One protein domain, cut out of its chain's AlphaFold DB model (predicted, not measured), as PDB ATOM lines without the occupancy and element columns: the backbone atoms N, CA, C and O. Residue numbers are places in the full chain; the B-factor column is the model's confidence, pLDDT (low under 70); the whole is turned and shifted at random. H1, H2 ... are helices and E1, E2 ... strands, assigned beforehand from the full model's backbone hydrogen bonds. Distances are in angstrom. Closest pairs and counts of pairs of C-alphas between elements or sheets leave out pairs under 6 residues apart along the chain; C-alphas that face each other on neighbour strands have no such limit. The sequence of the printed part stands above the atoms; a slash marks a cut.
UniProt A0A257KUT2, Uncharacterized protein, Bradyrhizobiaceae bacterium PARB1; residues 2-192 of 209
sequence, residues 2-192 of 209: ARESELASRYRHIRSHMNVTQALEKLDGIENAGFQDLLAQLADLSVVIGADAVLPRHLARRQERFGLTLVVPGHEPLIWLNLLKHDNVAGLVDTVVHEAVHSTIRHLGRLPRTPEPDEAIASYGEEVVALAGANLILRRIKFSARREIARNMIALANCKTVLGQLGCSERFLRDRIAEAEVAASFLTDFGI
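AT A GLANCE: This is residues 2 to 192 of the 209 residues of an uncharacterized protein of Bradyrhizobiaceae bacterium PARB1 (UniProt A0A257KUT2). Helix H5 is held between a small three-stranded sheet and an up-and-down bundle of three long helices, H6, H7 and H8, while H1 crosses the sheet's other face. H2 stands up from the sheet at its edge strand E1, on the same face as H5; H3 meets the last helix, H8, near its end, and short H4 lies off to one side, touching no helix. The printed part has 191 residues, with eight named helices and three named strands in the order H1 H2 H3 E1 H4 E2 E3 H5 H6 H7 H8, and its class is mostly helix. The mixed sheet runs E1 E3 E2. The whole is compact, with a radius of gyration of the C-alphas of 15.9 A, and rounded, spanning 43 by 42 by 35 A.

HOW THE PARTS SIT: Start at the sheet, where inner strand E3, residues 78 to 81, has E1, residues 48 to 52, as its parallel neighbour; N 50 and O 79 are 2.9 A apart, within hydrogen-bond range. E2, residues 67 to 70, is antiparallel to E3 in a hairpin, and N 70 and O 78 are 2.8 A apart. Look next at residues 18 to 19, a short pairing antiparallel to residues 51 to 52 of E1. The sheet and the helices on its two faces make three layers: H1, residues 2 to 17, is on one face of the sheet and H5, residues 89 to 103, is on the opposite face. H1 has a height over the sheet of 10.9 A and runs slantwise to the strands, at 54 degrees to E2 on the local plane. H5, at a height of 8.3 A, is over E3 and E2 and runs along the strands; its closest C-alphas to E2 are those of Thr 69 and Glu 99, 5.5 A apart. H2, residues 20 to 28, stands up from the sheet at 71 degrees, with the C-alphas of Val 20 and Gly 50 of E1 4.1 A apart. Beyond H5 comes H6, residues 120 to 140, which touches it at a steep tilt of 53 degrees, opposite ways; the closest C-alphas are those of His 98 and Ala 134, 5.0 A apart. H7, residues 146 to 165, forms a helical hairpin with H6 at a shallow tilt of 25 degrees, closest at the C-alphas of Leu 131 and Asn 152, 5.5 A apart. H8, residues 170 to 188, touches H6 at a steep tilt of 45 degrees, the same way, with the C-alphas of Gly 133 and Ala 180 4.4 A apart. H3, residues 33 to 44, touches H8 with residues 37 to 42 alone, about perpendicular at 85 degrees, closest at the C-alphas of Leu 38 and Leu 187, 6.4 A apart. H4, residues 57 to 62, is not on the sheet and is apart from H5. Every O i to N i+4 pair is within hydrogen-bond range in H1, H2, H3, H5, H6, H7 and H8, and 1 of 2 in H4.

IN THESE COORDINATES: Find C-alpha 2 at (50.904, -19.145, -52.270); from there H1 runs 22.8 A to C-alpha 17. H5 covers 20.8 A. H6 begins at C-alpha 120, at (56.353, -33.433, -41.785), and covers 29.9 A; H7 covers 29.2 A. H8 covers 27.3 A and ends at C-alpha 188, at (51.387, -21.431, -16.319). H3 is 16.5 A long and E1 13.0 A.

THE WHOLE: The C-alphas of His 58 and Ile 192 are the two farthest apart, at 44.5 A. The printed part has no cut. The link from H5 to H6, residues 104 to 119, is long. Mean pLDDT of the printed part is 93.5; residues 54 to 55 and 190 to 192 are under 70.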
ATOM      1  N   ALA A   2      52.108 -18.300 -52.103       78.44
ATOM      2  CA  ALA A   2      50.904 -19.145 -52.270       78.44
ATOM      3  C   ALA A   2      50.455 -19.858 -50.973       78.44
ATOM      4  O   ALA A   2      49.299 -19.742 -50.582       78.44
ATOM      5  N   ARG A   3      51.386 -20.499 -50.253       78.25
ATOM      6  CA  ARG A   3      51.098 -21.217 -48.993       78.25
ATOM      7  C   ARG A   3      50.598 -20.306 -47.871       78.25
ATOM      8  O   ARG A   3      49.671 -20.642 -47.150       78.25
ATOM      9  N   GLU A   4      51.193 -19.124 -47.737       83.50
ATOM     10  CA  GLU A   4      50.755 -18.132 -46.743       83.50
ATOM     11  C   GLU A   4      49.361 -17.601 -47.069       83.50
ATOM     12  O   GLU A   4      48.560 -17.386 -46.165       83.50
ATOM     13  N   SER A   5      49.050 -17.441 -48.359       85.06
ATOM     14  CA  SER A   5      47.712 -17.066 -48.811       85.06
ATOM     15  C   SER A   5      46.682 -18.148 -48.479       85.06
ATOM     16  O   SER A   5      45.601 -17.828 -47.984       85.06
ATOM     17  N   GLU A   6      47.029 -19.423 -48.676       87.88
ATOM     18  CA  GLU A   6      46.172 -20.565 -48.343       87.88
ATOM     19  C   GLU A   6      45.924 -20.680 -46.835       87.88
ATOM     20  O   GLU A   6      44.770 -20.720 -46.406       87.88
ATOM     21  N   LEU A   7      46.979 -20.631 -46.017       89.56
ATOM     22  CA  LEU A   7      46.857 -20.654 -44.560       89.56
ATOM     23  C   LEU A   7      46.040 -19.456 -44.042       89.56
ATOM     24  O   LEU A   7      45.167 -19.626 -43.190       89.56
ATOM     25  N   ALA A   8      46.255 -18.255 -44.589       91.88
ATOM     26  CA  ALA A   8      45.454 -17.079 -44.255       91.88
ATOM     27  C   ALA A   8      43.987 -17.225 -44.701       91.88
ATOM     28  O   ALA A   8      43.079 -16.753 -44.016       91.88
ATOM     29  N   SER A   9      43.733 -17.887 -45.833       92.69
ATOM     30  CA  SER A   9      42.379 -18.213 -46.292       92.69
ATOM     31  C   SER A   9      41.689 -19.182 -45.330       92.69
ATOM     32  O   SER A   9      40.580 -18.901 -44.874       92.69
ATOM     33  N   ARG A  10      42.377 -20.263 -44.929       91.19
ATOM     34  CA  ARG A  10      41.894 -21.229 -43.929       91.19
ATOM     35  C   ARG A  10      41.599 -20.548 -42.594       91.19
ATOM     36  O   ARG A  10      40.536 -20.774 -42.020       91.19
ATOM     37  N   TYR A  11      42.495 -19.670 -42.144       94.69
ATOM     38  CA  TYR A  11      42.308 -18.864 -40.939       94.69
ATOM     39  C   TYR A  11      41.030 -18.023 -41.018       94.69
ATOM     40  O   TYR A  11      40.170 -18.137 -40.149       94.69
ATOM     41  N   ARG A  12      40.857 -17.220 -42.080       94.50
ATOM     42  CA  ARG A  12      39.659 -16.378 -42.253       94.50
ATOM     43  C   ARG A  12      38.381 -17.206 -42.338       94.50
ATOM     44  O   ARG A  12      37.359 -16.813 -41.775       94.50
ATOM     45  N   HIS A  13      38.436 -18.344 -43.025       92.50
ATOM     46  CA  HIS A  13      37.304 -19.253 -43.124       92.50
ATOM     47  C   HIS A  13      36.898 -19.769 -41.742       92.50
ATOM     48  O   HIS A  13      35.763 -19.564 -41.334       92.50
ATOM     49  N   ILE A  14      37.818 -20.332 -40.962       91.81
ATOM     50  CA  ILE A  14      37.487 -20.828 -39.618       91.81
ATOM     51  C   ILE A  14      37.027 -19.682 -38.709       91.81
ATOM     52  O   ILE A  14      35.994 -19.789 -38.053       91.81
ATOM     53  N   ARG A  15      37.730 -18.544 -38.733       93.94
ATOM     54  CA  ARG A  15      37.421 -17.377 -37.896       93.94
ATOM     55  C   ARG A  15      36.011 -16.825 -38.113       93.94
ATOM     56  O   ARG A  15      35.425 -16.313 -37.159       93.94
ATOM     57  N   SER A  16      35.498 -16.896 -39.341       91.81
ATOM     58  CA  SER A  16      34.153 -16.421 -39.705       91.81
ATOM     59  C   SER A  16      33.039 -17.417 -39.380       91.81
ATOM     60  O   SER A  16      31.885 -17.010 -39.288       91.81
ATOM     61  N   HIS A  17      33.374 -18.692 -39.180       89.94
ATOM     62  CA  HIS A  17      32.402 -19.769 -38.977       89.94
ATOM     63  C   HIS A  17      32.434 -20.369 -37.568       89.94
ATOM     64  O   HIS A  17      31.601 -21.212 -37.250       89.94
ATOM     65  N   MET A  18      33.379 -19.972 -36.718       93.69
ATOM     66  CA  MET A  18      33.436 -20.448 -35.341       93.69
ATOM     67  C   MET A  18      32.514 -19.647 -34.413       93.69
ATOM     68  O   MET A  18      32.366 -18.432 -34.549       93.69
ATOM     69  N   ASN A  19      31.943 -20.321 -33.418       94.81
ATOM     70  CA  ASN A  19      31.150 -19.715 -32.358       94.81
ATOM     71  C   ASN A  19      32.022 -19.497 -31.112       94.81
ATOM     72  O   ASN A  19      32.298 -20.430 -30.357       94.81
ATOM     73  N   VAL A  20      32.475 -18.257 -30.918       95.50
ATOM     74  CA  VAL A  20      33.308 -17.860 -29.769       95.50
ATOM     75  C   VAL A  20      32.516 -17.933 -28.468       95.50
ATOM     76  O   VAL A  20      32.978 -18.542 -27.511       95.50
ATOM     77  N   THR A  21      31.303 -17.377 -28.440       95.44
ATOM     78  CA  THR A  21      30.456 -17.350 -27.240       95.44
ATOM     79  C   THR A  21      30.206 -18.753 -26.702       95.44
ATOM     80  O   THR A  21      30.464 -19.010 -25.533       95.44
ATOM     81  N   GLN A  22      29.815 -19.694 -27.567       94.94
ATOM     82  CA  GLN A  22      29.572 -21.079 -27.163       94.94
ATOM     83  C   GLN A  22      30.831 -21.765 -26.619       94.94
ATOM     84  O   GLN A  22      30.740 -22.552 -25.675       94.94
ATOM     85  N   ALA A  23      32.001 -21.510 -27.217       95.62
ATOM     86  CA  ALA A  23      33.251 -22.050 -26.699       95.62
ATOM     87  C   ALA A  23      33.530 -21.514 -25.299       95.62
ATOM     88  O   ALA A  23      33.724 -22.304 -24.383       95.62
ATOM     89  N   LEU A  24      33.495 -20.192 -25.126       96.00
ATOM     90  CA  LEU A  24      33.793 -19.559 -23.847       96.00
ATOM     91  C   LEU A  24      32.800 -19.982 -22.760       96.00
ATOM     92  O   LEU A  24      33.243 -20.399 -21.700       96.00
ATOM     93  N   GLU A  25      31.494 -20.015 -23.039       95.56
ATOM     94  CA  GLU A  25      30.481 -20.526 -22.098       95.56
ATOM     95  C   GLU A  25      30.765 -21.974 -21.673       95.56
ATOM     96  O   GLU A  25      30.633 -22.340 -20.504       95.56
ATOM     97  N   LYS A  26      31.172 -22.827 -22.623       95.69
ATOM     98  CA  LYS A  26      31.480 -24.229 -22.328       95.69
ATOM     99  C   LYS A  26      32.728 -24.380 -21.457       95.69
ATOM    100  O   LYS A  26      32.776 -25.314 -20.656       95.69
ATOM    101  N   LEU A  27      33.729 -23.522 -21.655       97.50
ATOM    102  CA  LEU A  27      35.006 -23.555 -20.943       97.50
ATOM    103  C   LEU A  27      34.930 -22.879 -19.566       97.50
ATOM    104  O   LEU A  27      35.513 -23.394 -18.615       97.50
ATOM    105  N   ASP A  28      34.165 -21.795 -19.440       96.06
ATOM    106  CA  ASP A  28      33.903 -21.084 -18.181       96.06
ATOM    107  C   ASP A  28      33.213 -21.995 -17.152       96.06
ATOM    108  O   ASP A  28      33.566 -22.020 -15.977       96.06
ATOM    109  N   GLY A  29      32.321 -22.880 -17.614       95.44
ATOM    110  CA  GLY A  29      31.672 -23.884 -16.765       95.44
ATOM    111  C   GLY A  29      32.581 -25.006 -16.233       95.44
ATOM    112  O   GLY A  29      32.075 -25.946 -15.614       95.44
ATOM    113  N   ILE A  30      33.893 -24.988 -16.498       97.19
ATOM    114  CA  ILE A  30      34.841 -26.002 -16.012       97.19
ATOM    115  C   ILE A  30      35.465 -25.540 -14.691       97.19
ATOM    116  O   ILE A  30      36.375 -24.713 -14.661       97.19
ATOM    117  N   GLU A  31      35.024 -26.140 -13.587       95.75
ATOM    118  CA  GLU A  31      35.478 -25.807 -12.232       95.75
ATOM    119  C   GLU A  31      36.899 -26.335 -11.934       95.75
ATOM    120  O   GLU A  31      37.099 -27.368 -11.291       95.75
ATOM    121  N   ASN A  32      37.923 -25.625 -12.408       96.75
ATOM    122  CA  ASN A  32      39.317 -25.837 -12.019       96.75
ATOM    123  C   ASN A  32      40.090 -24.513 -12.083       96.75
ATOM    124  O   ASN A  32      40.288 -23.977 -13.166       96.75
ATOM    125  N   ALA A  33      40.559 -24.012 -10.936       94.88
ATOM    126  CA  ALA A  33      41.216 -22.704 -10.852       94.88
ATOM    127  C   ALA A  33      42.424 -22.573 -11.796       94.88
ATOM    128  O   ALA A  33      42.484 -21.629 -12.567       94.88
ATOM    129  N   GLY A  34      43.322 -23.565 -11.827       95.44
ATOM    130  CA  GLY A  34      44.491 -23.504 -12.711       95.44
ATOM    131  C   GLY A  34      44.137 -23.546 -14.203       95.44
ATOM    132  O   GLY A  34      44.859 -22.991 -15.024       95.44
ATOM    133  N   PHE A  35      43.025 -24.185 -14.571       97.62
ATOM    134  CA  PHE A  35      42.494 -24.136 -15.929       97.62
ATOM    135  C   PHE A  35      41.908 -22.759 -16.252       97.62
ATOM    136  O   PHE A  35      42.139 -22.254 -17.344       97.62
ATOM    137  N   GLN A  36      41.202 -22.130 -15.309       97.38
ATOM    138  CA  GLN A  36      40.694 -20.768 -15.488       97.38
ATOM    139  C   GLN A  36      41.836 -19.749 -15.613       97.38
ATOM    140  O   GLN A  36      41.795 -18.903 -16.503       97.38
ATOM    141  N   ASP A  37      42.902 -19.893 -14.823       95.69
ATOM    142  CA  ASP A  37      44.107 -19.065 -14.951       95.69
ATOM    143  C   ASP A  37      44.766 -19.245 -16.333       95.69
ATOM    144  O   ASP A  37      45.164 -18.273 -16.975       95.69
ATOM    145  N   LEU A  38      44.819 -20.482 -16.848       96.88
ATOM    146  CA  LEU A  38      45.298 -20.753 -18.207       96.88
ATOM    147  C   LEU A  38      44.430 -20.058 -19.268       96.88
ATOM    148  O   LEU A  38      44.970 -19.494 -20.217       96.88
ATOM    149  N   LEU A  39      43.100 -20.096 -19.137       97.62
ATOM    150  CA  LEU A  39      42.199 -19.405 -20.066       97.62
ATOM    151  C   LEU A  39      42.401 -17.886 -20.024       97.62
ATOM    152  O   LEU A  39      42.419 -17.256 -21.081       97.62
ATOM    153  N   ALA A  40      42.610 -17.315 -18.836       95.69
ATOM    154  CA  ALA A  40      42.940 -15.902 -18.680       95.69
ATOM    155  C   ALA A  40      44.265 -15.557 -19.380       95.69
ATOM    156  O   ALA A  40      44.312 -14.623 -20.176       95.69
ATOM    157  N   GLN A  41      45.306 -16.375 -19.198       95.25
ATOM    158  CA  GLN A  41      46.587 -16.193 -19.884       95.25
ATOM    159  C   GLN A  41      46.456 -16.282 -21.411       95.25
ATOM    160  O   GLN A  41      47.107 -15.531 -22.135       95.25
ATOM    161  N   LEU A  42      45.614 -17.177 -21.932       96.81
ATOM    162  CA  LEU A  42      45.341 -17.247 -23.371       96.81
ATOM    163  C   LEU A  42      44.633 -15.987 -23.880       96.81
ATOM    164  O   LEU A  42      44.962 -15.504 -24.965       96.81
ATOM    165  N   ALA A  43      43.706 -15.431 -23.098       95.62
ATOM    166  CA  ALA A  43      43.058 -14.165 -23.422       95.62
ATOM    167  C   ALA A  43      44.058 -12.994 -23.425       95.62
ATOM    168  O   ALA A  43      44.051 -12.201 -24.368       95.62
ATOM    169  N   ASP A  44      44.974 -12.932 -22.452       93.81
ATOM    170  CA  ASP A  44      46.041 -11.918 -22.390       93.81
ATOM    171  C   ASP A  44      46.999 -12.007 -23.588       93.81
ATOM    172  O   ASP A  44      47.478 -10.998 -24.109       93.81
ATOM    173  N   LEU A  45      47.224 -13.221 -24.094       92.38
ATOM    174  CA  LEU A  45      47.978 -13.481 -25.325       92.38
ATOM    175  C   LEU A  45      47.173 -13.219 -26.608       92.38
ATOM    176  O   LEU A  45      47.666 -13.476 -27.708       92.38
ATOM    177  N   SER A  46      45.948 -12.699 -26.486       95.44
ATOM    178  CA  SER A  46      45.026 -12.450 -27.598       95.44
ATOM    179  C   SER A  46      44.732 -13.708 -28.426       95.44
ATOM    180  O   SER A  46      44.533 -13.633 -29.636       95.44
ATOM    181  N   VAL A  47      44.719 -14.886 -27.794       97.69
ATOM    182  CA  VAL A  47      44.341 -16.141 -28.452       97.69
ATOM    183  C   VAL A  47      42.823 -16.206 -28.569       97.69
ATOM    184  O   VAL A  47      42.099 -16.171 -27.576       97.69
ATOM    185  N   VAL A  48      42.320 -16.351 -29.793       97.75
ATOM    186  CA  VAL A  48      40.884 -16.461 -30.045       97.75
ATOM    187  C   VAL A  48      40.463 -17.925 -30.002       97.75
ATOM    188  O   VAL A  48      40.897 -18.721 -30.833       97.75
ATOM    189  N   ILE A  49      39.573 -18.279 -29.075       98.12
ATOM    190  CA  ILE A  49      39.042 -19.638 -28.937       98.12
ATOM    191  C   ILE A  49      37.602 -19.675 -29.453       98.12
ATOM    192  O   ILE A  49      36.764 -18.874 -29.041       98.12
ATOM    193  N   GLY A  50      37.298 -20.599 -30.363       96.56
ATOM    194  CA  GLY A  50      35.962 -20.753 -30.937       96.56
ATOM    195  C   GLY A  50      35.568 -22.207 -31.145       96.56
ATOM    196  O   GLY A  50      36.406 -23.070 -31.389       96.56
ATOM    197  N   ALA A  51      34.272 -22.485 -31.056       93.06
ATOM    198  CA  ALA A  51      33.707 -23.803 -31.300       93.06
ATOM    199  C   ALA A  51      33.258 -23.924 -32.753       93.06
ATOM    200  O   ALA A  51      32.930 -22.923 -33.393       93.06
ATOM    201  N   ASP A  52      33.185 -25.142 -33.273       84.50
ATOM    202  CA  ASP A  52      32.541 -25.354 -34.562       84.50
ATOM    203  C   ASP A  52      31.057 -24.956 -34.532       84.50
ATOM    204  O   ASP A  52      30.314 -25.411 -33.662       84.50
ATOM    205  N   ALA A  53      30.622 -24.125 -35.484       74.44
ATOM    206  CA  ALA A  53      29.235 -23.658 -35.564       74.44
ATOM    207  C   ALA A  53      28.465 -24.197 -36.781       74.44
ATOM    208  O   ALA A  53      27.280 -23.900 -36.929       74.44
ATOM    209  N   VAL A  54      29.122 -24.945 -37.674       69.50
ATOM    210  CA  VAL A  54      28.595 -25.207 -39.025       69.50
ATOM    211  C   VAL A  54      28.438 -26.696 -39.311       69.50
ATOM    212  O   VAL A  54      27.563 -27.078 -40.089       69.50
ATOM    213  N   LEU A  55      29.229 -27.569 -38.684       69.62
ATOM    214  CA  LEU A  55      29.159 -29.000 -38.943       69.62
ATOM    215  C   LEU A  55      27.953 -29.636 -38.238       69.62
ATOM    216  O   LEU A  55      27.825 -29.585 -37.011       69.62
ATOM    217  N   PRO A  56      27.103 -30.370 -38.981       77.69
ATOM    218  CA  PRO A  56      26.130 -31.268 -38.383       77.69
ATOM    219  C   PRO A  56      26.804 -32.262 -37.428       77.69
ATOM    220  O   PRO A  56      27.856 -32.826 -37.737       77.69
ATOM    221  N   ARG A  57      26.150 -32.573 -36.301       78.56
ATOM    222  CA  ARG A  57      26.711 -33.412 -35.221       78.56
ATOM    223  C   ARG A  57      27.319 -34.743 -35.683       78.56
ATOM    224  O   ARG A  57      28.341 -35.170 -35.154       78.56
ATOM    225  N   HIS A  58      26.698 -35.413 -36.652       80.50
ATOM    226  CA  HIS A  58      27.191 -36.691 -37.172       80.50
ATOM    227  C   HIS A  58      28.489 -36.543 -37.985       80.50
ATOM    228  O   HIS A  58      29.327 -37.440 -37.941       80.50
ATOM    229  N   LEU A  59      28.675 -35.419 -38.687       82.06
ATOM    230  CA  LEU A  59      29.913 -35.106 -39.402       82.06
ATOM    231  C   LEU A  59      30.993 -34.637 -38.434       82.06
ATOM    232  O   LEU A  59      32.112 -35.137 -38.504       82.06
ATOM    233  N   ALA A  60      30.643 -33.778 -37.471       82.12
ATOM    234  CA  ALA A  60      31.563 -33.321 -36.432       82.12
ATOM    235  C   ALA A  60      32.216 -34.499 -35.682       82.12
ATOM    236  O   ALA A  60      33.424 -34.514 -35.470       82.12
ATOM    237  N   ARG A  61      31.457 -35.559 -35.371       83.19
ATOM    238  CA  ARG A  61      32.004 -36.759 -34.710       83.19
ATOM    239  C   ARG A  61      32.945 -37.598 -35.582       83.19
ATOM    240  O   ARG A  61      33.823 -38.267 -35.035       83.19
ATOM    241  N   ARG A  62      32.774 -37.563 -36.908       84.94
ATOM    242  CA  ARG A  62      33.592 -38.310 -37.882       84.94
ATOM    243  C   ARG A  62      34.887 -37.598 -38.269       84.94
ATOM    244  O   ARG A  62      35.775 -38.260 -38.787       84.94
ATOM    245  N   GLN A  63      34.997 -36.293 -38.013       81.50
ATOM    246  CA  GLN A  63      36.240 -35.542 -38.217       81.50
ATOM    247  C   GLN A  63      37.396 -36.198 -37.471       81.50
ATOM    248  O   GLN A  63      37.208 -36.660 -36.350       81.50
ATOM    249  N   GLU A  64      38.593 -36.215 -38.044       82.62
ATOM    250  CA  GLU A  64      39.768 -36.763 -37.352       82.62
ATOM    251  C   GLU A  64      40.142 -35.914 -36.129       82.62
ATOM    252  O   GLU A  64      40.530 -36.442 -35.087       82.62
ATOM    253  N   ARG A  65      39.952 -34.593 -36.234       84.12
ATOM    254  CA  ARG A  65      40.439 -33.608 -35.267       84.12
ATOM    255  C   ARG A  65      39.425 -33.291 -34.166       84.12
ATOM    256  O   ARG A  65      38.230 -33.108 -34.422       84.12
ATOM    257  N   PHE A  66      39.936 -33.200 -32.940       92.06
ATOM    258  CA  PHE A  66      39.227 -32.678 -31.765       92.06
ATOM    259  C   PHE A  66      39.409 -31.163 -31.615       92.06
ATOM    260  O   PHE A  66      38.483 -30.471 -31.202       92.06
ATOM    261  N   GLY A  67      40.568 -30.649 -32.019       94.00
ATOM    262  CA  GLY A  67      40.886 -29.231 -32.059       94.00
ATOM    263  C   GLY A  67      41.842 -28.909 -33.205       94.00
ATOM    264  O   GLY A  67      42.281 -29.799 -33.944       94.00
ATOM    265  N   LEU A  68      42.084 -27.617 -33.400       94.44
ATOM    266  CA  LEU A  68      43.065 -27.106 -34.347       94.44
ATOM    267  C   LEU A  68      43.526 -25.713 -33.929       94.44
ATOM    268  O   LEU A  68      42.704 -24.801 -33.833       94.44
ATOM    269  N   THR A  69      44.838 -25.527 -33.849       97.38
ATOM    270  CA  THR A  69      45.451 -24.205 -33.737       97.38
ATOM    271  C   THR A  69      45.988 -23.681 -35.064       97.38
ATOM    272  O   THR A  69      46.754 -24.348 -35.766       97.38
ATOM    273  N   LEU A  70      45.653 -22.429 -35.381       96.81
ATOM    274  CA  LEU A  70      46.218 -21.671 -36.493       96.81
ATOM    275  C   LEU A  70      46.926 -20.411 -36.003       96.81
ATOM    276  O   LEU A  70      46.322 -19.534 -35.393       96.81
ATOM    277  N   VAL A  71      48.201 -20.294 -36.359       96.62
ATOM    278  CA  VAL A  71      49.028 -19.110 -36.144       96.62
ATOM    279  C   VAL A  71      49.501 -18.615 -37.499       96.62
ATOM    280  O   VAL A  71      50.204 -19.321 -38.226       96.62
ATOM    281  N   VAL A  72      49.104 -17.388 -37.833       94.81
ATOM    282  CA  VAL A  72      49.408 -16.735 -39.109       94.81
ATOM    283  C   VAL A  72      50.069 -15.384 -38.828       94.81
ATOM    284  O   VAL A  72      49.630 -14.670 -37.923       94.81
ATOM    285  N   PRO A  73      51.125 -14.994 -39.565       91.31
ATOM    286  CA  PRO A  73      51.713 -13.668 -39.434       91.31
ATOM    287  C   PRO A  73      50.663 -12.561 -39.602       91.31
ATOM    288  O   PRO A  73      49.831 -12.620 -40.502       91.31
ATOM    289  N   GLY A  74      50.702 -11.558 -38.724       90.56
ATOM    290  CA  GLY A  74      49.759 -10.432 -38.740       90.56
ATOM    291  C   GLY A  74      48.361 -10.716 -38.170       90.56
ATOM    292  O   GLY A  74      47.539  -9.808 -38.161       90.56
ATOM    293  N   HIS A  75      48.099 -11.927 -37.670       93.88
ATOM    294  CA  HIS A  75      46.832 -12.295 -37.037       93.88
ATOM    295  C   HIS A  75      47.040 -12.832 -35.615       93.88
ATOM    296  O   HIS A  75      48.104 -13.362 -35.287       93.88
ATOM    297  N   GLU A  76      45.999 -12.701 -34.796       95.44
ATOM    298  CA  GLU A  76      45.865 -13.352 -33.489       95.44
ATOM    299  C   GLU A  76      45.887 -14.883 -33.651       95.44
ATOM    300  O   GLU A  76      45.258 -15.389 -34.591       95.44
ATOM    301  N   PRO A  77      46.567 -15.651 -32.776       97.31
ATOM    302  CA  PRO A  77      46.438 -17.104 -32.767       97.31
ATOM    303  C   PRO A  77      44.975 -17.526 -32.596       97.31
ATOM    304  O   PRO A  77      44.229 -16.922 -31.829       97.31
ATOM    305  N   LEU A  78      44.563 -18.574 -33.302       97.62
ATOM    306  CA  LEU A  78      43.199 -19.090 -33.263       97.62
ATOM    307  C   LEU A  78      43.210 -20.547 -32.824       97.62
ATOM    308  O   LEU A  78      43.939 -21.342 -33.411       97.62
ATOM    309  N   ILE A  79      42.356 -20.896 -31.864       98.19
ATOM    310  CA  ILE A  79      42.050 -22.270 -31.459       98.19
ATOM    311  C   ILE A  79      40.602 -22.571 -31.846       98.19
ATOM    312  O   ILE A  79      39.664 -21.948 -31.351       98.19
ATOM    313  N   TRP A  80      40.415 -23.552 -32.720       96.56
ATOM    314  CA  TRP A  80      39.106 -24.107 -33.046       96.56
ATOM    315  C   TRP A  80      38.880 -25.403 -32.270       96.56
ATOM    316  O   TRP A  80      39.768 -26.254 -32.205       96.56
ATOM    317  N   LEU A  81      37.683 -25.563 -31.704       96.19
ATOM    318  CA  LEU A  81      37.295 -26.709 -30.885       96.19
ATOM    319  C   LEU A  81      36.094 -27.445 -31.479       96.19
ATOM    320  O   LEU A  81      35.028 -26.872 -31.723       96.19
ATOM    321  N   ASN A  82      36.215 -28.764 -31.595       94.00
ATOM    322  CA  ASN A  82      35.111 -29.646 -31.939       94.00
ATOM    323  C   ASN A  82      34.383 -30.117 -30.673       94.00
ATOM    324  O   ASN A  82      34.505 -31.270 -30.250       94.00
ATOM    325  N   LEU A  83      33.584 -29.230 -30.071       91.81
ATOM    326  CA  LEU A  83      32.882 -29.511 -28.809       91.81
ATOM    327  C   LEU A  83      32.014 -30.782 -28.857       91.81
ATOM    328  O   LEU A  83      31.819 -31.439 -27.837       91.81
ATOM    329  N   LEU A  84      31.516 -31.165 -30.037       89.25
ATOM    330  CA  LEU A  84      30.642 -32.328 -30.225       89.25
ATOM    331  C   LEU A  84      31.380 -33.677 -30.185       89.25
ATOM    332  O   LEU A  84      30.721 -34.722 -30.103       89.25
ATOM    333  N   LYS A  85      32.716 -33.674 -30.264       90.75
ATOM    334  CA  LYS A  85      33.555 -34.881 -30.229       90.75
ATOM    335  C   LYS A  85      34.026 -35.236 -28.813       90.75
ATOM    336  O   LYS A  85      34.438 -36.370 -28.581       90.75
ATOM    337  N   HIS A  86      33.933 -34.308 -27.861       90.50
ATOM    338  CA  HIS A  86      34.334 -34.543 -26.475       90.50
ATOM    339  C   HIS A  86      33.195 -35.165 -25.666       90.50
ATOM    340  O   HIS A  86      32.205 -34.511 -25.348       90.50
ATOM    341  N   ASP A  87      33.364 -36.429 -25.283       88.00
ATOM    342  CA  ASP A  87      32.388 -37.136 -24.443       88.00
ATOM    343  C   ASP A  87      32.573 -36.850 -22.938       88.00
ATOM    344  O   ASP A  87      31.762 -37.280 -22.119       88.00
ATOM    345  N   ASN A  88      33.643 -36.152 -22.544       93.25
ATOM    346  CA  ASN A  88      33.901 -35.772 -21.157       93.25
ATOM    347  C   ASN A  88      34.740 -34.486 -21.056       93.25
ATOM    348  O   ASN A  88      35.387 -34.070 -22.018       93.25
ATOM    349  N   VAL A  89      34.729 -33.874 -19.868       96.62
ATOM    350  CA  VAL A  89      35.426 -32.609 -19.584       96.62
ATOM    351  C   VAL A  89      36.946 -32.759 -19.671       96.62
ATOM    352  O   VAL A  89      37.600 -31.887 -20.229       96.62
ATOM    353  N   ALA A  90      37.515 -33.866 -19.181       97.06
ATOM    354  CA  ALA A  90      38.966 -34.062 -19.178       97.06
ATOM    355  C   ALA A  90      39.556 -34.068 -20.593       97.06
ATOM    356  O   ALA A  90      40.562 -33.414 -20.833       97.06
ATOM    357  N   GLY A  91      38.891 -34.728 -21.543       96.94
ATOM    358  CA  GLY A  91      39.299 -34.725 -22.944       96.94
ATOM    359  C   GLY A  91      39.157 -33.358 -23.615       96.94
ATOM    360  O   GLY A  91      39.935 -33.048 -24.509       96.94
ATOM    361  N   LEU A  92      38.183 -32.535 -23.207       97.62
ATOM    362  CA  LEU A  92      38.076 -31.156 -23.695       97.62
ATOM    363  C   LEU A  92      39.217 -30.292 -23.151       97.62
ATOM    364  O   LEU A  92      39.868 -29.595 -23.922       97.62
ATOM    365  N   VAL A  93      39.487 -30.372 -21.846       98.38
ATOM    366  CA  VAL A  93      40.587 -29.638 -21.205       98.38
ATOM    367  C   VAL A  93      41.929 -30.030 -21.809       98.38
ATOM    368  O   VAL A  93      42.705 -29.153 -22.161       98.38
ATOM    369  N   ASP A  94      42.181 -31.324 -21.992       98.50
ATOM    370  CA  ASP A  94      43.386 -31.827 -22.655       98.50
ATOM    371  C   ASP A  94      43.561 -31.244 -24.063       98.50
ATOM    372  O   ASP A  94      44.629 -30.737 -24.386       98.50
ATOM    373  N   THR A  95      42.494 -31.209 -24.869       98.31
ATOM    374  CA  THR A  95      42.544 -30.588 -26.202       98.31
ATOM    375  C   THR A  95      42.806 -29.090 -26.132       98.31
ATOM    376  O   THR A  95      43.669 -28.605 -26.852       98.31
ATOM    377  N   VAL A  96      42.139 -28.345 -25.247       98.56
ATOM    378  CA  VAL A  96      42.420 -26.909 -25.074       98.56
ATOM    379  C   VAL A  96      43.875 -26.685 -24.680       98.56
ATOM    380  O   VAL A  96      44.536 -25.829 -25.255       98.56
ATOM    381  N   VAL A  97      44.388 -27.465 -23.732       98.69
ATOM    382  CA  VAL A  97      45.767 -27.366 -23.253       98.69
ATOM    383  C   VAL A  97      46.773 -27.719 -24.362       98.69
ATOM    384  O   VAL A  97      47.790 -27.043 -24.501       98.69
ATOM    385  N   HIS A  98      46.498 -28.743 -25.169       98.75
ATOM    386  CA  HIS A  98      47.316 -29.122 -26.325       98.75
ATOM    387  C   HIS A  98      47.371 -28.002 -27.368       98.75
ATOM    388  O   HIS A  98      48.447 -27.528 -27.738       98.75
ATOM    389  N   GLU A  99      46.205 -27.514 -27.784       98.69
ATOM    390  CA  GLU A  99      46.088 -26.435 -28.763       98.69
ATOM    391  C   GLU A  99      46.661 -25.105 -28.233       98.69
ATOM    392  O   GLU A  99      47.245 -24.326 -28.995       98.69
ATOM    393  N   ALA A 100      46.583 -24.865 -26.921       98.56
ATOM    394  CA  ALA A 100      47.217 -23.733 -26.251       98.56
ATOM    395  C   ALA A 100      48.737 -23.752 -26.432       98.56
ATOM    396  O   ALA A 100      49.320 -22.720 -26.770       98.56
ATOM    397  N   VAL A 101      49.395 -24.909 -26.301       98.62
ATOM    398  CA  VAL A 101      50.841 -25.010 -26.551       98.62
ATOM    399  C   VAL A 101      51.164 -24.654 -28.002       98.62
ATOM    400  O   VAL A 101      52.072 -23.850 -28.234       98.62
ATOM    401  N   HIS A 102      50.384 -25.145 -28.968       98.44
ATOM    402  CA  HIS A 102      50.543 -24.760 -30.373       98.44
ATOM    403  C   HIS A 102      50.362 -23.256 -30.616       98.44
ATOM    404  O   HIS A 102      51.003 -22.691 -31.499       98.44
ATOM    405  N   SER A 103      49.531 -22.568 -29.830       97.88
ATOM    406  CA  SER A 103      49.314 -21.123 -30.017       97.88
ATOM    407  C   SER A 103      50.581 -20.301 -29.733       97.88
ATOM    408  O   SER A 103      50.766 -19.209 -30.271       97.88
ATOM    409  N   THR A 104      51.515 -20.870 -28.963       96.50
ATOM    410  CA  THR A 104      52.766 -20.212 -28.563       96.50
ATOM    411  C   THR A 104      53.887 -20.299 -29.602       96.50
ATOM    412  O   THR A 104      54.926 -19.668 -29.402       96.50
ATOM    413  N   ILE A 105      53.720 -21.038 -30.713       94.25
ATOM    414  CA  ILE A 105      54.825 -21.334 -31.652       94.25
ATOM    415  C   ILE A 105      55.572 -20.100 -32.141       94.25
ATOM    416  O   ILE A 105      56.801 -20.110 -32.208       94.25
ATOM    417  N   ARG A 106      54.836 -19.027 -32.443       92.88
ATOM    418  CA  ARG A 106      55.406 -17.771 -32.933       92.88
ATOM    419  C   ARG A 106      55.909 -16.897 -31.789       92.88
ATOM    420  O   ARG A 106      56.980 -16.317 -31.916       92.88
ATOM    421  N   HIS A 107      55.169 -16.827 -30.680       90.75
ATOM    422  CA  HIS A 107      55.560 -16.049 -29.497       90.75
ATOM    423  C   HIS A 107      56.901 -16.506 -28.920       90.75
ATOM    424  O   HIS A 107      57.701 -15.681 -28.495       90.75
ATOM    425  N   LEU A 108      57.165 -17.812 -28.963       93.31
ATOM    426  CA  LEU A 108      58.397 -18.414 -28.460       93.31
ATOM    427  C   LEU A 108      59.433 -18.682 -29.561       93.31
ATOM    428  O   LEU A 108      60.405 -19.394 -29.329       93.31
ATOM    429  N   GLY A 109      59.231 -18.136 -30.766       91.94
ATOM    430  CA  GLY A 109      60.208 -18.198 -31.855       91.94
ATOM    431  C   GLY A 109      60.503 -19.602 -32.396       91.94
ATOM    432  O   GLY A 109      61.524 -19.778 -33.055       91.94
ATOM    433  N   ARG A 110      59.636 -20.597 -32.143       93.81
ATOM    434  CA  ARG A 110      59.823 -21.981 -32.621       93.81
ATOM    435  C   ARG A 110      59.574 -22.099 -34.117       93.81
ATOM    436  O   ARG A 110      60.366 -22.699 -34.837       93.81
ATOM    437  N   LEU A 111      58.463 -21.526 -34.579       94.00
ATOM    438  CA  LEU A 111      58.065 -21.493 -35.984       94.00
ATOM    439  C   LEU A 111      57.405 -20.147 -36.308       94.00
ATOM    440  O   LEU A 111      56.704 -19.584 -35.465       94.00
ATOM    441  N   PRO A 112      57.563 -19.628 -37.538       92.75
ATOM    442  CA  PRO A 112      56.948 -18.359 -37.928       92.75
ATOM    443  C   PRO A 112      55.415 -18.442 -38.056       92.75
ATOM    444  O   PRO A 112      54.740 -17.412 -38.033       92.75
ATOM    445  N   ARG A 113      54.872 -19.655 -38.223       94.50
ATOM    446  CA  ARG A 113      53.452 -19.969 -38.441       94.50
ATOM    447  C   ARG A 113      53.168 -21.439 -38.129       94.50
ATOM    448  O   ARG A 113      54.109 -22.217 -37.972       94.50
ATOM    449  N   THR A 114      51.894 -21.830 -38.132       94.06
ATOM    450  CA  THR A 114      51.504 -23.250 -38.086       94.06
ATOM    451  C   THR A 114      52.127 -24.003 -39.271       94.06
ATOM    452  O   THR A 114      52.035 -23.499 -40.398       94.06
ATOM    453  N   PRO A 115      52.777 -25.163 -39.052       93.38
ATOM    454  CA  PRO A 115      53.323 -25.980 -40.133       93.38
ATOM    455  C   PRO A 115      52.196 -26.605 -40.968       93.38
ATOM    456  O   PRO A 115      51.169 -27.019 -40.428       93.38
ATOM    457  N   GLU A 116      52.388 -26.684 -42.281       89.12
ATOM    458  CA  GLU A 116      51.456 -27.369 -43.178       89.12
ATOM    459  C   GLU A 116      51.725 -28.886 -43.184       89.12
ATOM    460  O   GLU A 116      52.832 -29.310 -42.852       89.12
ATOM    461  N   PRO A 117      50.737 -29.735 -43.530       83.56
ATOM    462  CA  PRO A 117      50.867 -31.191 -43.400       83.56
ATOM    463  C   PRO A 117      52.018 -31.830 -44.193       83.56
ATOM    464  O   PRO A 117      52.487 -32.905 -43.825       83.56
ATOM    465  N   ASP A 118      52.471 -31.198 -45.278       89.38
ATOM    466  CA  ASP A 118      53.607 -31.660 -46.081       89.38
ATOM    467  C   ASP A 118      54.969 -31.333 -45.439       89.38
ATOM    468  O   ASP A 118      55.991 -31.908 -45.812       89.38
ATOM    469  N   GLU A 119      55.001 -30.464 -44.425       94.12
ATOM    470  CA  GLU A 119      56.195 -30.093 -43.661       94.12
ATOM    471  C   GLU A 119      56.422 -31.055 -42.485       94.12
ATOM    472  O   GLU A 119      56.588 -30.640 -41.339       94.12
ATOM    473  N   ALA A 120      56.453 -32.359 -42.777       95.62
ATOM    474  CA  ALA A 120      56.353 -33.433 -41.785       95.62
ATOM    475  C   ALA A 120      57.281 -33.272 -40.565       95.62
ATOM    476  O   ALA A 120      56.835 -33.450 -39.435       95.62
ATOM    477  N   ILE A 121      58.554 -32.898 -40.753       97.69
ATOM    478  CA  ILE A 121      59.489 -32.691 -39.630       97.69
ATOM    479  C   ILE A 121      59.030 -31.539 -38.725       97.69
ATOM    480  O   ILE A 121      59.095 -31.667 -37.503       97.69
ATOM    481  N   ALA A 122      58.554 -30.432 -39.299       96.81
ATOM    482  CA  ALA A 122      58.040 -29.303 -38.529       96.81
ATOM    483  C   ALA A 122      56.716 -29.665 -37.841       96.81
ATOM    484  O   ALA A 122      56.555 -29.372 -36.659       96.81
ATOM    485  N   SER A 123      55.809 -30.359 -38.538       96.12
ATOM    486  CA  SER A 123      54.524 -30.803 -37.987       96.12
ATOM    487  C   SER A 123      54.701 -31.778 -36.824       96.12
ATOM    488  O   SER A 123      54.209 -31.518 -35.731       96.12
ATOM    489  N   TYR A 124      55.449 -32.870 -37.011       97.69
ATOM    490  CA  TYR A 124      55.704 -33.836 -35.936       97.69
ATOM    491  C   TYR A 124      56.603 -33.260 -34.841       97.69
ATOM    492  O   TYR A 124      56.440 -33.603 -33.672       97.69
ATOM    493  N   GLY A 125      57.552 -32.391 -35.198       98.00
ATOM    494  CA  GLY A 125      58.407 -31.702 -34.235       98.00
ATOM    495  C   GLY A 125      57.597 -30.825 -33.286       98.00
ATOM    496  O   GLY A 125      57.831 -30.867 -32.082       98.00
ATOM    497  N   GLU A 126      56.623 -30.084 -33.807       98.00
ATOM    498  CA  GLU A 126      55.730 -29.256 -32.996       98.00
ATOM    499  C   GLU A 126      54.680 -30.090 -32.241       98.00
ATOM    500  O   GLU A 126      54.343 -29.762 -31.109       98.00
ATOM    501  N   GLU A 127      54.231 -31.222 -32.786       97.94
ATOM    502  CA  GLU A 127      53.358 -32.158 -32.062       97.94
ATOM    503  C   GLU A 127      54.058 -32.760 -30.829       97.94
ATOM    504  O   GLU A 127      53.453 -32.915 -29.769       97.94
ATOM    505  N   VAL A 128      55.369 -33.033 -30.914       98.56
ATOM    506  CA  VAL A 128      56.176 -33.420 -29.741       98.56
ATOM    507  C   VAL A 128      56.139 -32.331 -28.666       98.56
ATOM    508  O   VAL A 128      56.000 -32.662 -27.486       98.56
ATOM    509  N   VAL A 129      56.254 -31.056 -29.061       98.75
ATOM    510  CA  VAL A 129      56.200 -29.909 -28.141       98.75
ATOM    511  C   VAL A 129      54.825 -29.826 -27.480       98.75
ATOM    512  O   VAL A 129      54.745 -29.750 -26.255       98.75
ATOM    513  N   ALA A 130      53.748 -29.902 -28.265       98.62
ATOM    514  CA  ALA A 130      52.381 -29.799 -27.766       98.62
ATOM    515  C   ALA A 130      51.996 -30.939 -26.824       98.62
ATOM    516  O   ALA A 130      51.566 -30.674 -25.704       98.62
ATOM    517  N   LEU A 131      52.262 -32.194 -27.193       98.69
ATOM    518  CA  LEU A 131      51.936 -33.353 -26.355       98.69
ATOM    519  C   LEU A 131      52.719 -33.360 -25.036       98.69
ATOM    520  O   LEU A 131      52.174 -33.655 -23.967       98.69
ATOM    521  N   ALA A 132      54.019 -33.051 -25.092       98.56
ATOM    522  CA  ALA A 132      54.845 -32.979 -23.892       98.56
ATOM    523  C   ALA A 132      54.445 -31.784 -23.010       98.56
ATOM    524  O   ALA A 132      54.310 -31.940 -21.794       98.56
ATOM    525  N   GLY A 133      54.202 -30.621 -23.619       98.56
ATOM    526  CA  GLY A 133      53.801 -29.394 -22.938       98.56
ATOM    527  C   GLY A 133      52.438 -29.546 -22.275       98.56
ATOM    528  O   GLY A 133      52.285 -29.204 -21.104       98.56
ATOM    529  N   ALA A 134      51.481 -30.172 -22.958       98.62
ATOM    530  CA  ALA A 134      50.152 -30.407 -22.422       98.62
ATOM    531  C   ALA A 134      50.181 -31.275 -21.163       98.62
ATOM    532  O   ALA A 134      49.577 -30.934 -20.146       98.62
ATOM    533  N   ASN A 135      50.977 -32.344 -21.177       98.50
ATOM    534  CA  ASN A 135      51.173 -33.184 -19.999       98.50
ATOM    535  C   ASN A 135      51.779 -32.421 -18.814       98.50
ATOM    536  O   ASN A 135      51.430 -32.704 -17.664       98.50
ATOM    537  N   LEU A 136      52.694 -31.482 -19.069       98.25
ATOM    538  CA  LEU A 136      53.271 -30.630 -18.028       98.25
ATOM    539  C   LEU A 136      52.228 -29.660 -17.473       98.25
ATOM    540  O   LEU A 136      52.069 -29.587 -16.253       98.25
ATOM    541  N   ILE A 137      51.483 -28.978 -18.345       98.31
ATOM    542  CA  ILE A 137      50.436 -28.028 -17.956       98.31
ATOM    543  C   ILE A 137      49.365 -28.736 -17.129       98.31
ATOM    544  O   ILE A 137      49.135 -28.324 -15.997       98.31
ATOM    545  N   LEU A 138      48.792 -29.847 -17.614       98.06
ATOM    546  CA  LEU A 138      47.755 -30.618 -16.907       98.06
ATOM    547  C   LEU A 138      48.168 -30.985 -15.475       98.06
ATOM    548  O   LEU A 138      47.356 -30.925 -14.549       98.06
ATOM    549  N   ARG A 139      49.446 -31.333 -15.271       96.50
ATOM    550  CA  ARG A 139      50.002 -31.606 -13.938       96.50
ATOM    551  C   ARG A 139      50.122 -30.339 -13.090       96.50
ATOM    552  O   ARG A 139      49.779 -30.386 -11.911       96.50
ATOM    553  N   ARG A 140      50.591 -29.227 -13.665       95.56
ATOM    554  CA  ARG A 140      50.770 -27.941 -12.966       95.56
ATOM    555  C   ARG A 140      49.445 -27.330 -12.520       95.56
ATOM    556  O   ARG A 140      49.329 -26.945 -11.361       95.56
ATOM    557  N   ILE A 141      48.426 -27.357 -13.381       94.75
ATOM    558  CA  ILE A 141      47.066 -26.892 -13.056       94.75
ATOM    559  C   ILE A 141      46.285 -27.892 -12.181       94.75
ATOM    560  O   ILE A 141      45.130 -27.661 -11.826       94.75
ATOM    561  N   LYS A 142      46.915 -29.023 -11.822       94.00
ATOM    562  CA  LYS A 142      46.352 -30.092 -10.983       94.00
ATOM    563  C   LYS A 142      45.027 -30.642 -11.524       94.00
ATOM    564  O   LYS A 142      44.145 -31.018 -10.750       94.00
ATOM    565  N   PHE A 143      44.880 -30.710 -12.846       94.25
ATOM    566  CA  PHE A 143      43.676 -31.248 -13.469       94.25
ATOM    567  C   PHE A 143      43.709 -32.783 -13.472       94.25
ATOM    568  O   PHE A 143      44.723 -33.410 -13.791       94.25
ATOM    569  N   SER A 144      42.593 -33.426 -13.117       93.62
ATOM    570  CA  SER A 144      42.498 -34.892 -13.090       93.62
ATOM    571  C   SER A 144      42.329 -35.461 -14.505       93.62
ATOM    572  O   SER A 144      41.215 -35.674 -14.973       93.62
ATOM    573  N   ALA A 145      43.453 -35.708 -15.186       94.00
ATOM    574  CA  ALA A 145      43.512 -36.118 -16.596       94.00
ATOM    575  C   ALA A 145      44.412 -37.351 -16.820       94.00
ATOM    576  O   ALA A 145      45.220 -37.410 -17.744       94.00
ATOM    577  N   ARG A 146      44.354 -38.356 -15.930       94.50
ATOM    578  CA  ARG A 146      45.281 -39.512 -15.978       94.50
ATOM    579  C   ARG A 146      45.220 -40.281 -17.303       94.50
ATOM    580  O   ARG A 146      46.249 -40.768 -17.765       94.50
ATOM    581  N   ARG A 147      44.022 -40.430 -17.880       95.88
ATOM    582  CA  ARG A 147      43.818 -41.181 -19.129       95.88
ATOM    583  C   ARG A 147      44.345 -40.398 -20.325       95.88
ATOM    584  O   ARG A 147      44.989 -40.980 -21.190       95.88
ATOM    585  N   GLU A 148      44.101 -39.100 -20.334       97.19
ATOM    586  CA  GLU A 148      44.529 -38.157 -21.359       97.19
ATOM    587  C   GLU A 148      46.059 -38.055 -21.359       97.19
ATOM    588  O   GLU A 148      46.685 -38.328 -22.377       97.19
ATOM    589  N   ILE A 149      46.681 -37.890 -20.184       96.00
ATOM    590  CA  ILE A 149      48.146 -37.915 -20.039       96.00
ATOM    591  C   ILE A 149      48.743 -39.214 -20.597       96.00
ATOM    592  O   ILE A 149      49.749 -39.186 -21.305       96.00
ATOM    593  N   ALA A 150      48.137 -40.371 -20.305       96.62
ATOM    594  CA  ALA A 150      48.612 -41.647 -20.838       96.62
ATOM    595  C   ALA A 150      48.495 -41.721 -22.372       96.62
ATOM    596  O   ALA A 150      49.421 -42.196 -23.029       96.62
ATOM    597  N   ARG A 151      47.398 -41.217 -22.954       97.31
ATOM    598  CA  ARG A 151      47.218 -41.136 -24.414       97.31
ATOM    599  C   ARG A 151      48.248 -40.213 -25.058       97.31
ATOM    600  O   ARG A 151      48.870 -40.616 -26.038       97.31
ATOM    601  N   ASN A 152      48.500 -39.051 -24.465       97.69
ATOM    602  CA  ASN A 152      49.503 -38.108 -24.950       97.69
ATOM    603  C   ASN A 152      50.901 -38.723 -24.933       97.69
ATOM    604  O   ASN A 152      51.657 -38.551 -25.881       97.69
ATOM    605  N   MET A 153      51.247 -39.500 -23.900       97.94
ATOM    606  CA  MET A 153      52.535 -40.206 -23.853       97.94
ATOM    607  C   MET A 153      52.684 -41.245 -24.973       97.94
ATOM    608  O   MET A 153      53.781 -41.398 -25.514       97.94
ATOM    609  N   ILE A 154      51.602 -41.935 -25.351       97.94
ATOM    610  CA  ILE A 154      51.598 -42.873 -26.486       97.94
ATOM    611  C   ILE A 154      51.769 -42.111 -27.806       97.94
ATOM    612  O   ILE A 154      52.639 -42.455 -28.607       97.94
ATOM    613  N   ALA A 155      50.990 -41.047 -28.022       97.44
ATOM    614  CA  ALA A 155      51.099 -40.206 -29.214       97.44
ATOM    615  C   ALA A 155      52.498 -39.572 -29.342       97.44
ATOM    616  O   ALA A 155      53.081 -39.552 -30.427       97.44
ATOM    617  N   LEU A 156      53.087 -39.151 -28.221       97.62
ATOM    618  CA  LEU A 156      54.431 -38.587 -28.146       97.62
ATOM    619  C   LEU A 156      55.488 -39.611 -28.577       97.62
ATOM    620  O   LEU A 156      56.404 -39.274 -29.326       97.62
ATOM    621  N   ALA A 157      55.367 -40.863 -28.127       97.69
ATOM    622  CA  ALA A 157      56.259 -41.946 -28.538       97.69
ATOM    623  C   ALA A 157      56.155 -42.234 -30.048       97.69
ATOM    624  O   ALA A 157      57.177 -42.428 -30.714       97.69
ATOM    625  N   ASN A 158      54.940 -42.179 -30.604       98.00
ATOM    626  CA  ASN A 158      54.716 -42.328 -32.041       98.00
ATOM    627  C   ASN A 158      55.368 -41.182 -32.830       98.00
ATOM    628  O   ASN A 158      56.100 -41.446 -33.780       98.00
ATOM    629  N   CYS A 159      55.192 -39.927 -32.404       97.44
ATOM    630  CA  CYS A 159      55.819 -38.776 -33.064       97.44
ATOM    631  C   CYS A 159      57.351 -38.872 -33.048       97.44
ATOM    632  O   CYS A 159      57.995 -38.662 -34.073       97.44
ATOM    633  N   LYS A 160      57.944 -39.261 -31.910       97.31
ATOM    634  CA  LYS A 160      59.395 -39.490 -31.795       97.31
ATOM    635  C   LYS A 160      59.881 -40.589 -32.740       97.31
ATOM    636  O   LYS A 160      60.914 -40.420 -33.381       97.31
ATOM    637  N   THR A 161      59.119 -41.676 -32.863       98.06
ATOM    638  CA  THR A 161      59.421 -42.770 -33.800       98.06
ATOM    639  C   THR A 161      59.428 -42.278 -35.245       98.06
ATOM    640  O   THR A 161      60.395 -42.521 -35.964       98.06
ATOM    641  N   VAL A 162      58.389 -41.546 -35.659       97.81
ATOM    642  CA  VAL A 162      58.292 -40.997 -37.020       97.81
ATOM    643  C   VAL A 162      59.438 -40.024 -37.301       97.81
ATOM    644  O   VAL A 162      60.086 -40.124 -38.337       97.81
ATOM    645  N   LEU A 163      59.761 -39.127 -36.368       98.12
ATOM    646  CA  LEU A 163      60.891 -38.204 -36.519       98.12
ATOM    647  C   LEU A 163      62.233 -38.939 -36.648       98.12
ATOM    648  O   LEU A 163      63.058 -38.550 -37.473       98.12
ATOM    649  N   GLY A 164      62.442 -40.021 -35.893       97.44
ATOM    650  CA  GLY A 164      63.622 -40.876 -36.044       97.44
ATOM    651  C   GLY A 164      63.697 -41.535 -37.427       97.44
ATOM    652  O   GLY A 164      64.759 -41.549 -38.044       97.44
ATOM    653  N   GLN A 165      62.566 -42.010 -37.958       97.88
ATOM    654  CA  GLN A 165      62.475 -42.563 -39.320       97.88
ATOM    655  C   GLN A 165      62.735 -41.511 -40.407       97.88
ATOM    656  O   GLN A 165      63.295 -41.836 -41.451       97.88
ATOM    657  N   LEU A 166      62.379 -40.250 -40.151       97.56
ATOM    658  CA  LEU A 166      62.688 -39.104 -41.012       97.56
ATOM    659  C   LEU A 166      64.144 -38.611 -40.872       97.56
ATOM    660  O   LEU A 166      64.524 -37.641 -41.525       97.56
ATOM    661  N   GLY A 167      64.969 -39.265 -40.046       98.00
ATOM    662  CA  GLY A 167      66.392 -38.956 -39.882       98.00
ATOM    663  C   GLY A 167      66.704 -37.861 -38.858       98.00
ATOM    664  O   GLY A 167      67.843 -37.394 -38.795       98.00
ATOM    665  N   CYS A 168      65.735 -37.438 -38.041       98.00
ATOM    666  CA  CYS A 168      65.989 -36.470 -36.977       98.00
ATOM    667  C   CYS A 168      66.856 -37.078 -35.867       98.00
ATOM    668  O   CYS A 168      66.648 -38.206 -35.427       98.00
ATOM    669  N   SER A 169      67.817 -36.297 -35.372       97.50
ATOM    670  CA  SER A 169      68.716 -36.737 -34.301       97.50
ATOM    671  C   SER A 169      68.042 -36.755 -32.922       97.50
ATOM    672  O   SER A 169      67.116 -35.993 -32.647       97.50
ATOM    673  N   GLU A 170      68.607 -37.519 -31.986       96.31
ATOM    674  CA  GLU A 170      68.226 -37.453 -30.566       96.31
ATOM    675  C   GLU A 170      68.362 -36.044 -29.976       96.31
ATOM    676  O   GLU A 170      67.603 -35.654 -29.090       96.31
ATOM    677  N   ARG A 171      69.323 -35.247 -30.468       97.62
ATOM    678  CA  ARG A 171      69.464 -33.847 -30.050       97.62
ATOM    679  C   ARG A 171      68.239 -33.032 -30.454       97.62
ATOM    680  O   ARG A 171      67.698 -32.339 -29.605       97.62
ATOM    681  N   PHE A 172      67.769 -33.182 -31.691       97.44
ATOM    682  CA  PHE A 172      66.549 -32.521 -32.158       97.44
ATOM    683  C   PHE A 172      65.348 -32.869 -31.265       97.44
ATOM    684  O   PHE A 172      64.622 -31.978 -30.832       97.44
ATOM    685  N   LEU A 173      65.177 -34.151 -30.920       97.00
ATOM    686  CA  LEU A 173      64.097 -34.587 -30.027       97.00
ATOM    687  C   LEU A 173      64.222 -33.986 -28.622       97.00
ATOM    688  O   LEU A 173      63.218 -33.555 -28.057       97.00
ATOM    689  N   ARG A 174      65.435 -33.927 -28.059       97.31
ATOM    690  CA  ARG A 174      65.674 -33.262 -26.768       97.31
ATOM    691  C   ARG A 174      65.342 -31.776 -26.822       97.31
ATOM    692  O   ARG A 174      64.709 -31.284 -25.893       97.31
ATOM    693  N   ASP A 175      65.704 -31.096 -27.905       97.56
ATOM    694  CA  ASP A 175      65.407 -29.676 -28.083       97.56
ATOM    695  C   ASP A 175      63.886 -29.433 -28.143       97.56
ATOM    696  O   ASP A 175      63.400 -28.514 -27.492       97.56
ATOM    697  N   ARG A 176      63.105 -30.297 -28.820       98.12
ATOM    698  CA  ARG A 176      61.625 -30.215 -28.798       98.12
ATOM    699  C   ARG A 176      61.039 -30.424 -27.395       98.12
ATOM    700  O   ARG A 176      60.084 -29.759 -27.014       98.12
ATOM    701  N   ILE A 177      61.600 -31.336 -26.601       97.88
ATOM    702  CA  ILE A 177      61.144 -31.538 -25.214       97.88
ATOM    703  C   ILE A 177      61.480 -30.324 -24.339       97.88
ATOM    704  O   ILE A 177      60.640 -29.908 -23.545       97.88
ATOM    705  N   ALA A 178      62.655 -29.717 -24.510       97.38
ATOM    706  CA  ALA A 178      63.008 -28.487 -23.803       97.38
ATOM    707  C   ALA A 178      62.070 -27.326 -24.181       97.38
ATOM    708  O   ALA A 178      61.596 -26.598 -23.315       97.38
ATOM    709  N   GLU A 179      61.732 -27.188 -25.463       98.12
ATOM    710  CA  GLU A 179      60.737 -26.219 -25.934       98.12
ATOM    711  C   GLU A 179      59.346 -26.442 -25.322       98.12
ATOM    712  O   GLU A 179      58.632 -25.476 -25.051       98.12
ATOM    713  N   ALA A 180      58.969 -27.695 -25.054       97.94
ATOM    714  CA  ALA A 180      57.716 -28.027 -24.383       97.94
ATOM    715  C   ALA A 180      57.674 -27.517 -22.937       97.94
ATOM    716  O   ALA A 180      56.645 -27.018 -22.483       97.94
ATOM    717  N   GLU A 181      58.795 -27.609 -22.218       97.31
ATOM    718  CA  GLU A 181      58.929 -27.064 -20.864       97.31
ATOM    719  C   GLU A 181      58.810 -25.537 -20.865       97.31
ATOM    720  O   GLU A 181      58.104 -24.980 -20.022       97.31
ATOM    721  N   VAL A 182      59.438 -24.872 -21.842       96.56
ATOM    722  CA  VAL A 182      59.321 -23.419 -22.042       96.56
ATOM    723  C   VAL A 182      57.874 -23.028 -22.303       96.56
ATOM    724  O   VAL A 182      57.367 -22.131 -21.638       96.56
ATOM    725  N   ALA A 183      57.198 -23.700 -23.237       96.94
ATOM    726  CA  ALA A 183      55.814 -23.389 -23.573       96.94
ATOM    727  C   ALA A 183      54.865 -23.624 -22.390       96.94
ATOM    728  O   ALA A 183      53.997 -22.795 -22.128       96.94
ATOM    729  N   ALA A 184      55.068 -24.707 -21.637       97.31
ATOM    730  CA  ALA A 184      54.301 -24.972 -20.427       97.31
ATOM    731  C   ALA A 184      54.509 -23.876 -19.374       97.31
ATOM    732  O   ALA A 184      53.534 -23.380 -18.826       97.31
ATOM    733  N   SER A 185      55.753 -23.459 -19.115       95.38
ATOM    734  CA  SER A 185      56.048 -22.361 -18.181       95.38
ATOM    735  C   SER A 185      55.499 -21.025 -18.634       95.38
ATOM    736  O   SER A 185      54.874 -20.336 -17.839       95.38
ATOM    737  N   PHE A 186      55.632 -20.702 -19.915       94.19
ATOM    738  CA  PHE A 186      55.063 -19.487 -20.481       94.19
ATOM    739  C   PHE A 186      53.545 -19.383 -20.268       94.19
ATOM    740  O   PHE A 186      53.026 -18.290 -20.081       94.19
ATOM    741  N   LEU A 187      52.837 -20.516 -20.271       95.12
ATOM    742  CA  LEU A 187      51.386 -20.564 -20.098       95.12
ATOM    743  C   LEU A 187      50.921 -20.714 -18.641       95.12
ATOM    744  O   LEU A 187      49.736 -20.524 -18.386       95.12
ATOM    745  N   THR A 188      51.795 -21.099 -17.702       92.12
ATOM    746  CA  THR A 188      51.387 -21.431 -16.319       92.12
ATOM    747  C   THR A 188      52.104 -20.656 -15.223       92.12
ATOM    748  O   THR A 188      51.697 -20.745 -14.067       92.12
ATOM    749  N   ASP A 189      53.194 -19.956 -15.528       83.44
ATOM    750  CA  ASP A 189      53.972 -19.221 -14.528       83.44
ATOM    751  C   ASP A 189      53.384 -17.804 -14.373       83.44
ATOM    752  O   ASP A 189      54.016 -16.795 -14.682       83.44
ATOM    753  N   PHE A 190      52.124 -17.747 -13.925       65.00
ATOM    754  CA  PHE A 190      51.338 -16.521 -13.790       65.00
ATOM    755  C   PHE A 190      52.018 -15.521 -12.835       65.00
ATOM    756  O   PHE A 190      52.319 -15.849 -11.686       65.00
ATOM    757  N   GLY A 191      52.237 -14.281 -13.291       48.94
ATOM    758  CA  GLY A 191      52.681 -13.176 -12.429       48.94
ATOM    759  C   GLY A 191      54.176 -13.129 -12.089       48.94
ATOM    760  O   GLY A 191      54.568 -12.365 -11.206       48.94
ATOM    761  N   ILE A 192      55.025 -13.892 -12.780       42.84
ATOM    762  CA  ILE A 192      56.466 -13.623 -12.809       42.84
ATOM    763  C   ILE A 192      56.756 -12.961 -14.157       42.84
ATOM    764  O   ILE A 192      56.441 -13.535 -15.195       42.84
TER     765      ILE A 192